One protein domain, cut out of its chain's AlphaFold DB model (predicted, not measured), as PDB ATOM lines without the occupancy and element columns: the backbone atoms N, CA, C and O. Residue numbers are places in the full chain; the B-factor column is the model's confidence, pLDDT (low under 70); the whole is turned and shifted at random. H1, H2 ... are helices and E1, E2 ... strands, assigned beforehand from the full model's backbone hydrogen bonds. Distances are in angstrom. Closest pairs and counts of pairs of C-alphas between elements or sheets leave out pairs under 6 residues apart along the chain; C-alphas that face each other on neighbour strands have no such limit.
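AT A GLANCE: This is residues 9 to 58 and 205 to 219 of the 500 residues of an uncharacterized protein of Perkinsus chesapeaki (UniProt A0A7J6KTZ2). One long straight helix, H1, makes the longest side of a flat domain; after residue 30 the backbone turns and folds back beside H1 as the short strand E1, and the smaller helix H2 then points away from H1. A second piece, residues 205 to 219, follows after a cut and holds E2, residues 215 to 218, which pairs with E1 in a small two-stranded ribbon, with E1 beside residues 22 to 30 of H1. The printed part has 65 residues, with two named helices and two named strands in the order H1, E1, H2, E2; the sheet has the order E1 - E2 and is antiparallel. The class is mostly helix, and the whole is compact, with a radius of gyration of the C-alphas of 12.2 A and spans of 36 by 29 by 14 A.

IN THESE COORDINATES: H1 is residues 9 to 30, 32.0 A from first to last C-alpha; it begins at C-alpha 9 at (581.049, 667.304, 719.988) and ends at C-alpha 30 at (588.370, 674.143, 750.356). E1 is residues 35 to 37, 6.9 A long. H2 is residues 47 to 55, 11.4 A long. After the cut, E2 is residues 215 to 218, 8.6 A long, ending at C-alpha 218 at (598.934, 664.256, 751.670).

HOW THE PARTS SIT: H1 comes near the sheet with its residues 22 to 30, which make 14 pairs of C-alphas within 10 A with E1 and 1 with E2. The closest C-alphas of H1 and E1 are those of Ile 25 and Leu 37, 5.5 A apart. E1 and E2 are antiparallel neighbours, with 159 degrees between their directions. Across this pair N 36 and O 217 are 2.8 A apart and N 216 and O 36 are 2.9 A apart, both within hydrogen-bond range. C-alphas 35 and 218 face each other at 4.0 A. H1 is apart from H2 and from E2. In H1 and H2 every O i to N i+4 pair is within hydrogen-bond range.

THE WHOLE: The two C-alphas farthest apart are those of Ala 9 and Ile 219, 37.7 A. Residues 59 to 204 are not printed, and C-alphas 58 and 205 are 13.7 A apart across this cut, which lies in the link from H2 to E2. Of the links that are printed whole, H1 to E1 is tight with 4 residues, E1 to H2 is short with 9, and none is long. The mean pLDDT of the printed part is 84.9; residues 55 to 58, of which residue 55 belongs to H2, are under 70.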
ATOM      1  N   ALA A   9     581.924 667.907 718.983       77.19
ATOM      2  CA  ALA A   9     581.049 667.304 719.988       77.19
ATOM      3  C   ALA A   9     581.854 666.636 721.118       77.19
ATOM      4  O   ALA A   9     581.491 666.773 722.286       77.19
ATOM      5  N   GLU A  10     582.968 665.982 720.779       81.12
ATOM      6  CA  GLU A  10     583.887 665.390 721.756       81.12
ATOM      7  C   GLU A  10     584.594 666.484 722.566       81.12
ATOM      8  O   GLU A  10     584.636 666.408 723.792       81.12
ATOM      9  N   ASP A  11     585.046 667.560 721.915       82.12
ATOM     10  CA  ASP A  11     585.636 668.720 722.600       82.12
ATOM     11  C   ASP A  11     584.674 669.336 723.629       82.12
ATOM     12  O   ASP A  11     585.065 669.657 724.756       82.12
ATOM     13  N   ALA A  12     583.395 669.483 723.262       86.00
ATOM     14  CA  ALA A  12     582.369 670.020 724.152       86.00
ATOM     15  C   ALA A  12     582.108 669.098 725.355       86.00
ATOM     16  O   ALA A  12     582.044 669.578 726.490       86.00
ATOM     17  N   TYR A  13     582.015 667.784 725.124       89.81
ATOM     18  CA  TYR A  13     581.854 666.784 726.181       89.81
ATOM     19  C   TYR A  13     583.053 666.772 727.145       89.81
ATOM     20  O   TYR A  13     582.883 666.867 728.363       89.81
ATOM     21  N   ARG A  14     584.281 666.754 726.611       90.62
ATOM     22  CA  ARG A  14     585.525 666.783 727.401       90.62
ATOM     23  C   ARG A  14     585.645 668.051 728.231       90.62
ATOM     24  O   ARG A  14     586.045 667.984 729.395       90.62
ATOM     25  N   LEU A  15     585.259 669.200 727.676       91.44
ATOM     26  CA  LEU A  15     585.229 670.465 728.406       91.44
ATOM     27  C   LEU A  15     584.218 670.440 729.562       91.44
ATOM     28  O   LEU A  15     584.495 670.992 730.629       91.44
ATOM     29  N   GLU A  16     583.060 669.800 729.383       94.06
ATOM     30  CA  GLU A  16     582.072 669.637 730.453       94.06
ATOM     31  C   GLU A  16     582.610 668.761 731.592       94.06
ATOM     32  O   GLU A  16     582.549 669.158 732.760       94.06
ATOM     33  N   VAL A  17     583.189 667.603 731.261       94.69
ATOM     34  CA  VAL A  17     583.820 666.697 732.233       94.69
ATOM     35  C   VAL A  17     584.953 667.406 732.976       94.69
ATOM     36  O   VAL A  17     585.010 667.366 734.207       94.69
ATOM     37  N   PHE A  18     585.802 668.133 732.245       95.50
ATOM     38  CA  PHE A  18     586.885 668.924 732.818       95.50
ATOM     39  C   PHE A  18     586.369 669.941 733.838       95.50
ATOM     40  O   PHE A  18     586.870 669.994 734.960       95.50
ATOM     41  N   ARG A  19     585.325 670.707 733.499       95.69
ATOM     42  CA  ARG A  19     584.720 671.683 734.420       95.69
ATOM     43  C   ARG A  19     584.170 671.027 735.686       95.69
ATOM     44  O   ARG A  19     584.412 671.546 736.773       95.69
ATOM     45  N   LYS A  20     583.470 669.893 735.568       96.00
ATOM     46  CA  LYS A  20     582.951 669.145 736.731       96.00
ATOM     47  C   LYS A  20     584.081 668.696 737.657       96.00
ATOM     48  O   LYS A  20     584.010 668.934 738.860       96.00
ATOM     49  N   ASN A  21     585.147 668.132 737.095       95.62
ATOM     50  CA  ASN A  21     586.296 667.677 737.873       95.62
ATOM     51  C   ASN A  21     587.059 668.845 738.528       95.62
ATOM     52  O   ASN A  21     587.460 668.730 739.682       95.62
ATOM     53  N   VAL A  22     587.217 669.988 737.848       96.38
ATOM     54  CA  VAL A  22     587.821 671.195 738.450       96.38
ATOM     55  C   VAL A  22     586.999 671.687 739.642       96.38
ATOM     56  O   VAL A  22     587.570 671.959 740.695       96.38
ATOM     57  N   MET A  23     585.668 671.741 739.520       95.38
ATOM     58  CA  MET A  23     584.805 672.121 740.645       95.38
ATOM     59  C   MET A  23     584.960 671.165 741.834       95.38
ATOM     60  O   MET A  23     585.085 671.628 742.967       95.38
ATOM     61  N   PHE A  24     585.015 669.853 741.586       93.81
ATOM     62  CA  PHE A  24     585.252 668.843 742.622       93.81
ATOM     63  C   PHE A  24     586.607 669.026 743.329       93.81
ATOM     64  O   PHE A  24     586.673 668.985 744.561       93.81
ATOM     65  N   ILE A  25     587.677 669.268 742.560       94.38
ATOM     66  CA  ILE A  25     589.028 669.549 743.072       94.38
ATOM     67  C   ILE A  25     589.003 670.775 743.987       94.38
ATOM     68  O   ILE A  25     589.477 670.715 745.123       94.38
ATOM     69  N   GLU A  26     588.436 671.884 743.513       94.19
ATOM     70  CA  GLU A  26     588.377 673.123 744.286       94.19
ATOM     71  C   GLU A  26     587.528 672.978 745.549       94.19
ATOM     72  O   GLU A  26     587.929 673.453 746.610       94.19
ATOM     73  N   GLU A  27     586.367 672.329 745.461       91.88
ATOM     74  CA  GLU A  27     585.494 672.132 746.615       91.88
ATOM     75  C   GLU A  27     586.152 671.244 747.674       91.88
ATOM     76  O   GLU A  27     586.082 671.552 748.863       91.88
ATOM     77  N   THR A  28     586.839 670.184 747.251       86.50
ATOM     78  CA  THR A  28     587.550 669.282 748.161       86.50
ATOM     79  C   THR A  28     588.722 669.996 748.828       86.50
ATOM     80  O   THR A  28     588.844 669.957 750.051       86.50
ATOM     81  N   ASN A  29     589.527 670.742 748.066       90.00
ATOM     82  CA  ASN A  29     590.642 671.517 748.619       90.00
ATOM     83  C   ASN A  29     590.174 672.623 749.584       90.00
ATOM     84  O   ASN A  29     590.876 672.931 750.546       90.00
ATOM     85  N   ARG A  30     588.968 673.186 749.400       89.75
ATOM     86  CA  ARG A  30     588.370 674.143 750.356       89.75
ATOM     87  C   ARG A  30     588.042 673.522 751.717       89.75
ATOM     88  O   ARG A  30     587.930 674.261 752.691       89.75
ATOM     89  N   ARG A  31     587.895 672.195 751.809       83.06
ATOM     90  CA  ARG A  31     587.581 671.492 753.067       83.06
ATOM     91  C   ARG A  31     588.802 671.299 753.978       83.06
ATOM     92  O   ARG A  31     588.628 670.792 755.078       83.06
ATOM     93  N   ASN A  32     589.996 671.733 753.552       77.56
ATOM     94  CA  ASN A  32     591.246 671.653 754.319       77.56
ATOM     95  C   ASN A  32     591.530 670.237 754.858       77.56
ATOM     96  O   ASN A  32     591.862 670.056 756.029       77.56
ATOM     97  N   LEU A  33     591.337 669.246 753.988       81.56
ATOM     98  CA  LEU A  33     591.572 667.840 754.296       81.56
ATOM     99  C   LEU A  33     593.078 667.554 754.390       81.56
ATOM    100  O   LEU A  33     593.907 668.324 753.903       81.56
ATOM    101  N   SER A  34     593.445 666.403 754.949       75.62
ATOM    102  CA  SER A  34     594.841 665.939 754.997       75.62
ATOM    103  C   SER A  34     595.476 665.626 753.646       75.62
ATOM    104  O   SER A  34     596.675 665.352 753.593       75.62
ATOM    105  N   TYR A  35     594.706 665.688 752.563       83.25
ATOM    106  CA  TYR A  35     595.170 665.534 751.197       83.25
ATOM    107  C   TYR A  35     594.726 666.698 750.317       83.25
ATOM    108  O   TYR A  35     593.767 667.411 750.605       83.25
ATOM    109  N   THR A  36     595.434 666.856 749.205       89.88
ATOM    110  CA  THR A  36     595.144 667.859 748.184       89.88
ATOM    111  C   THR A  36     594.941 667.197 746.836       89.88
ATOM    112  O   THR A  36     595.586 666.197 746.503       89.88
ATOM    113  N   LEU A  37     594.033 667.777 746.061       93.62
ATOM    114  CA  LEU A  37     593.776 667.407 744.681       93.62
ATOM    115  C   LEU A  37     594.341 668.473 743.734       93.62
ATOM    116  O   LEU A  37     594.426 669.650 744.091       93.62
ATOM    117  N   GLU A  38     594.706 668.095 742.515       96.25
ATOM    118  CA  GLU A  38     595.150 669.023 741.479       96.25
ATOM    119  C   GLU A  38     594.612 668.686 740.092       96.25
ATOM    120  O   GLU A  38     594.288 667.543 739.773       96.25
ATOM    121  N   VAL A  39     594.552 669.719 739.250       95.62
ATOM    122  CA  VAL A  39     594.272 669.564 737.823       95.62
ATOM    123  C   VAL A  39     595.462 668.873 737.162       95.62
ATOM    124  O   VAL A  39     596.592 669.351 737.245       95.62
ATOM    125  N   ASN A  40     595.201 667.764 736.478       93.44
ATOM    126  CA  ASN A  40     596.204 666.913 735.850       93.44
ATOM    127  C   ASN A  40     595.707 666.378 734.488       93.44
ATOM    128  O   ASN A  40     594.680 666.805 733.956       93.44
ATOM    129  N   LYS A  41     596.455 665.445 733.885       91.62
ATOM    130  CA  LYS A  41     596.133 664.886 732.558       91.62
ATOM    131  C   LYS A  41     594.828 664.076 732.511       91.62
ATOM    132  O   LYS A  41     594.263 663.924 731.436       91.62
ATOM    133  N   PHE A  42     594.343 663.596 733.654       92.19
ATOM    134  CA  PHE A  42     593.111 662.814 733.777       92.19
ATOM    135  C   PHE A  42     591.884 663.691 734.065       92.19
ATOM    136  O   PHE A  42     590.761 663.198 734.114       92.19
ATOM    137  N   THR A  43     592.054 665.009 734.242       94.12
ATOM    138  CA  THR A  43     590.944 665.907 734.596       94.12
ATOM    139  C   THR A  43     589.861 665.978 733.514       94.12
ATOM    140  O   THR A  43     588.728 666.308 733.833       94.12
ATOM    141  N   ALA A  44     590.141 665.623 732.259       94.06
ATOM    142  CA  ALA A  44     589.125 665.534 731.198       94.06
ATOM    143  C   ALA A  44     588.447 664.146 731.086       94.06
ATOM    144  O   ALA A  44     587.708 663.906 730.130       94.06
ATOM    145  N   MET A  45     588.695 663.234 732.035       92.75
ATOM    146  CA  MET A  45     588.120 661.884 732.070       92.75
ATOM    147  C   MET A  45     587.035 661.753 733.143       92.75
ATOM    148  O   MET A  45     587.138 662.304 734.253       92.75
ATOM    149  N   THR A  46     585.984 660.995 732.841       91.75
ATOM    150  CA  THR A  46     585.021 660.551 733.856       91.75
ATOM    151  C   THR A  46     585.685 659.556 734.813       91.75
ATOM    152  O   THR A  46     586.769 659.040 734.540       91.75
ATOM    153  N   GLN A  47     585.075 659.297 735.975       86.25
ATOM    154  CA  GLN A  47     585.608 658.277 736.885       86.25
ATOM    155  C   GLN A  47     585.559 656.882 736.255       86.25
ATOM    156  O   GLN A  47     586.470 656.090 736.469       86.25
ATOM    157  N   GLU A  48     584.541 656.601 735.444       86.06
ATOM    158  CA  GLU A  48     584.408 655.348 734.701       86.06
ATOM    159  C   GLU A  48     585.508 655.211 733.651       86.06
ATOM    160  O   GLU A  48     586.125 654.159 733.572       86.06
ATOM    161  N   GLU A  49     585.808 656.270 732.895       87.81
ATOM    162  CA  GLU A  49     586.906 656.276 731.924       87.81
ATOM    163  C   GLU A  49     588.266 656.131 732.600       87.81
ATOM    164  O   GLU A  49     589.072 655.335 732.144       87.81
ATOM    165  N   PHE A  50     588.505 656.844 733.705       87.31
ATOM    166  CA  PHE A  50     589.741 656.715 734.475       87.31
ATOM    167  C   PHE A  50     589.888 655.310 735.063       87.31
ATOM    168  O   PHE A  50     590.933 654.683 734.922       87.31
ATOM    169  N   THR A  51     588.826 654.792 735.684       79.00
ATOM    170  CA  THR A  51     588.805 653.427 736.218       79.00
ATOM    171  C   THR A  51     589.040 652.439 735.098       79.00
ATOM    172  O   THR A  51     589.858 651.553 735.264       79.00
ATOM    173  N   ARG A  52     588.381 652.603 733.951       76.88
ATOM    174  CA  ARG A  52     588.548 651.750 732.780       76.88
ATOM    175  C   ARG A  52     589.953 651.856 732.198       76.88
ATOM    176  O   ARG A  52     590.516 650.829 731.900       76.88
ATOM    177  N   GLU A  53     590.580 653.019 732.118       76.75
ATOM    178  CA  GLU A  53     591.974 653.135 731.663       76.75
ATOM    179  C   GLU A  53     592.949 652.460 732.642       76.75
ATOM    180  O   GLU A  53     593.897 651.795 732.226       76.75
ATOM    181  N   MET A  54     592.672 652.556 733.946       73.12
ATOM    182  CA  MET A  54     593.444 651.882 734.994       73.12
ATOM    183  C   MET A  54     593.089 650.385 735.148       73.12
ATOM    184  O   MET A  54     593.894 649.640 735.700       73.12
ATOM    185  N   SER A  55     591.916 649.939 734.665       61.25
ATOM    186  CA  SER A  55     591.346 648.584 734.852       61.25
ATOM    187  C   SER A  55     591.189 647.764 733.566       61.25
ATOM    188  O   SER A  55     591.021 646.554 733.639       61.25
ATOM    189  N   GLU A  56     591.263 648.349 732.369       49.00
ATOM    190  CA  GLU A  56     591.467 647.643 731.087       49.00
ATOM    191  C   GLU A  56     592.891 647.069 731.017       49.00
ATOM    192  O   GLU A  56     593.181 646.223 730.178       49.00
ATOM    193  N   GLN A  57     593.735 647.440 731.984       47.66
ATOM    194  CA  GLN A  57     594.948 646.732 732.385       47.66
ATOM    195  C   GLN A  57     594.713 645.628 733.439       47.66
ATOM    196  O   GLN A  57     595.664 645.148 734.049       47.66
ATOM    197  N   SER A  58     593.458 645.247 733.699       41.47
ATOM    198  CA  SER A  58     593.043 644.200 734.642       41.47
ATOM    199  C   SER A  58     591.666 643.646 734.253       41.47
ATOM    200  O   SER A  58     590.660 643.883 734.928       41.47
ATOM    201  N   ILE A 205     597.531 649.696 745.768       71.56
ATOM    202  CA  ILE A 205     596.595 650.747 746.146       71.56
ATOM    203  C   ILE A 205     595.342 650.567 745.303       71.56
ATOM    204  O   ILE A 205     595.431 650.486 744.078       71.56
ATOM    205  N   ASP A 206     594.191 650.501 745.967       70.12
ATOM    206  CA  ASP A 206     592.905 650.597 745.292       70.12
ATOM    207  C   ASP A 206     592.719 652.030 744.788       70.12
ATOM    208  O   ASP A 206     592.568 652.974 745.566       70.12
ATOM    209  N   ALA A 207     592.779 652.174 743.467       75.50
ATOM    210  CA  ALA A 207     592.653 653.442 742.773       75.50
ATOM    211  C   ALA A 207     591.211 653.806 742.393       75.50
ATOM    212  O   ALA A 207     590.998 654.822 741.731       75.50
ATOM    213  N   SER A 208     590.232 652.992 742.795       73.50
ATOM    214  CA  SER A 208     588.819 653.210 742.489       73.50
ATOM    215  C   SER A 208     588.189 654.471 743.103       73.50
ATOM    216  O   SER A 208     587.277 655.008 742.461       73.50
ATOM    217  N   PRO A 209     588.619 655.004 744.274       81.56
ATOM    218  CA  PRO A 209     588.024 656.220 744.823       81.56
ATOM    219  C   PRO A 209     588.186 657.433 743.893       81.56
ATOM    220  O   PRO A 209     589.247 657.659 743.311       81.56
ATOM    221  N   GLU A 210     587.143 658.262 743.796       84.56
ATOM    222  CA  GLU A 210     587.070 659.408 742.870       84.56
ATOM    223  C   GLU A 210     588.193 660.442 743.081       84.56
ATOM    224  O   GLU A 210     588.665 661.086 742.141       84.56
ATOM    225  N   GLN A 211     588.678 660.559 744.318       88.94
ATOM    226  CA  GLN A 211     589.777 661.443 744.699       88.94
ATOM    227  C   GLN A 211     591.092 661.059 744.016       88.94
ATOM    228  O   GLN A 211     591.908 661.935 743.728       88.94
ATOM    229  N   TRP A 212     591.307 659.770 743.731       88.06
ATOM    230  CA  TRP A 212     592.596 659.267 743.253       88.06
ATOM    231  C   TRP A 212     592.950 659.749 741.855       88.06
ATOM    232  O   TRP A 212     594.106 660.080 741.596       88.06
ATOM    233  N   LYS A 213     591.939 659.941 741.002       90.50
ATOM    234  CA  LYS A 213     592.094 660.550 739.674       90.50
ATOM    235  C   LYS A 213     592.784 661.916 739.726       90.50
ATOM    236  O   LYS A 213     593.529 662.263 738.813       90.50
ATOM    237  N   SER A 214     592.542 662.691 740.784       93.19
ATOM    238  CA  SER A 214     593.046 664.062 740.927       93.19
ATOM    239  C   SER A 214     594.041 664.220 742.077       93.19
ATOM    240  O   SER A 214     594.355 665.346 742.442       93.19
ATOM    241  N   TYR A 215     594.518 663.137 742.690       91.12
ATOM    242  CA  TYR A 215     595.350 663.227 743.887       91.12
ATOM    243  C   TYR A 215     596.730 663.829 743.601       91.12
ATOM    244  O   TYR A 215     597.408 663.437 742.652       91.12
ATOM    245  N   LYS A 216     597.146 664.769 744.457       91.19
ATOM    246  CA  LYS A 216     598.455 665.435 744.405       91.19
ATOM    247  C   LYS A 216     599.392 664.974 745.519       91.19
ATOM    248  O   LYS A 216     600.582 664.777 745.291       91.19
ATOM    249  N   GLY A 217     598.878 664.886 746.743       82.31
ATOM    250  CA  GLY A 217     599.693 664.620 747.927       82.31
ATOM    251  C   GLY A 217     598.923 664.770 749.235       82.31
ATOM    252  O   GLY A 217     597.818 665.315 749.254       82.31
ATOM    253  N   GLY A 218     599.528 664.305 750.328       78.81
ATOM    254  CA  GLY A 218     598.934 664.256 751.670       78.81
ATOM    255  C   GLY A 218     598.401 662.867 752.038       78.81
ATOM    256  O   GLY A 218     598.719 661.890 751.369       78.81
ATOM    257  N   ILE A 219     597.620 662.742 753.107       77.31
ATOM    258  CA  ILE A 219     597.104 661.451 753.586       77.31
ATOM    259  C   ILE A 219     595.701 661.245 753.019       77.31
ATOM    260  O   ILE A 219     594.760 661.897 753.454       77.31
TER     261      ILE A 219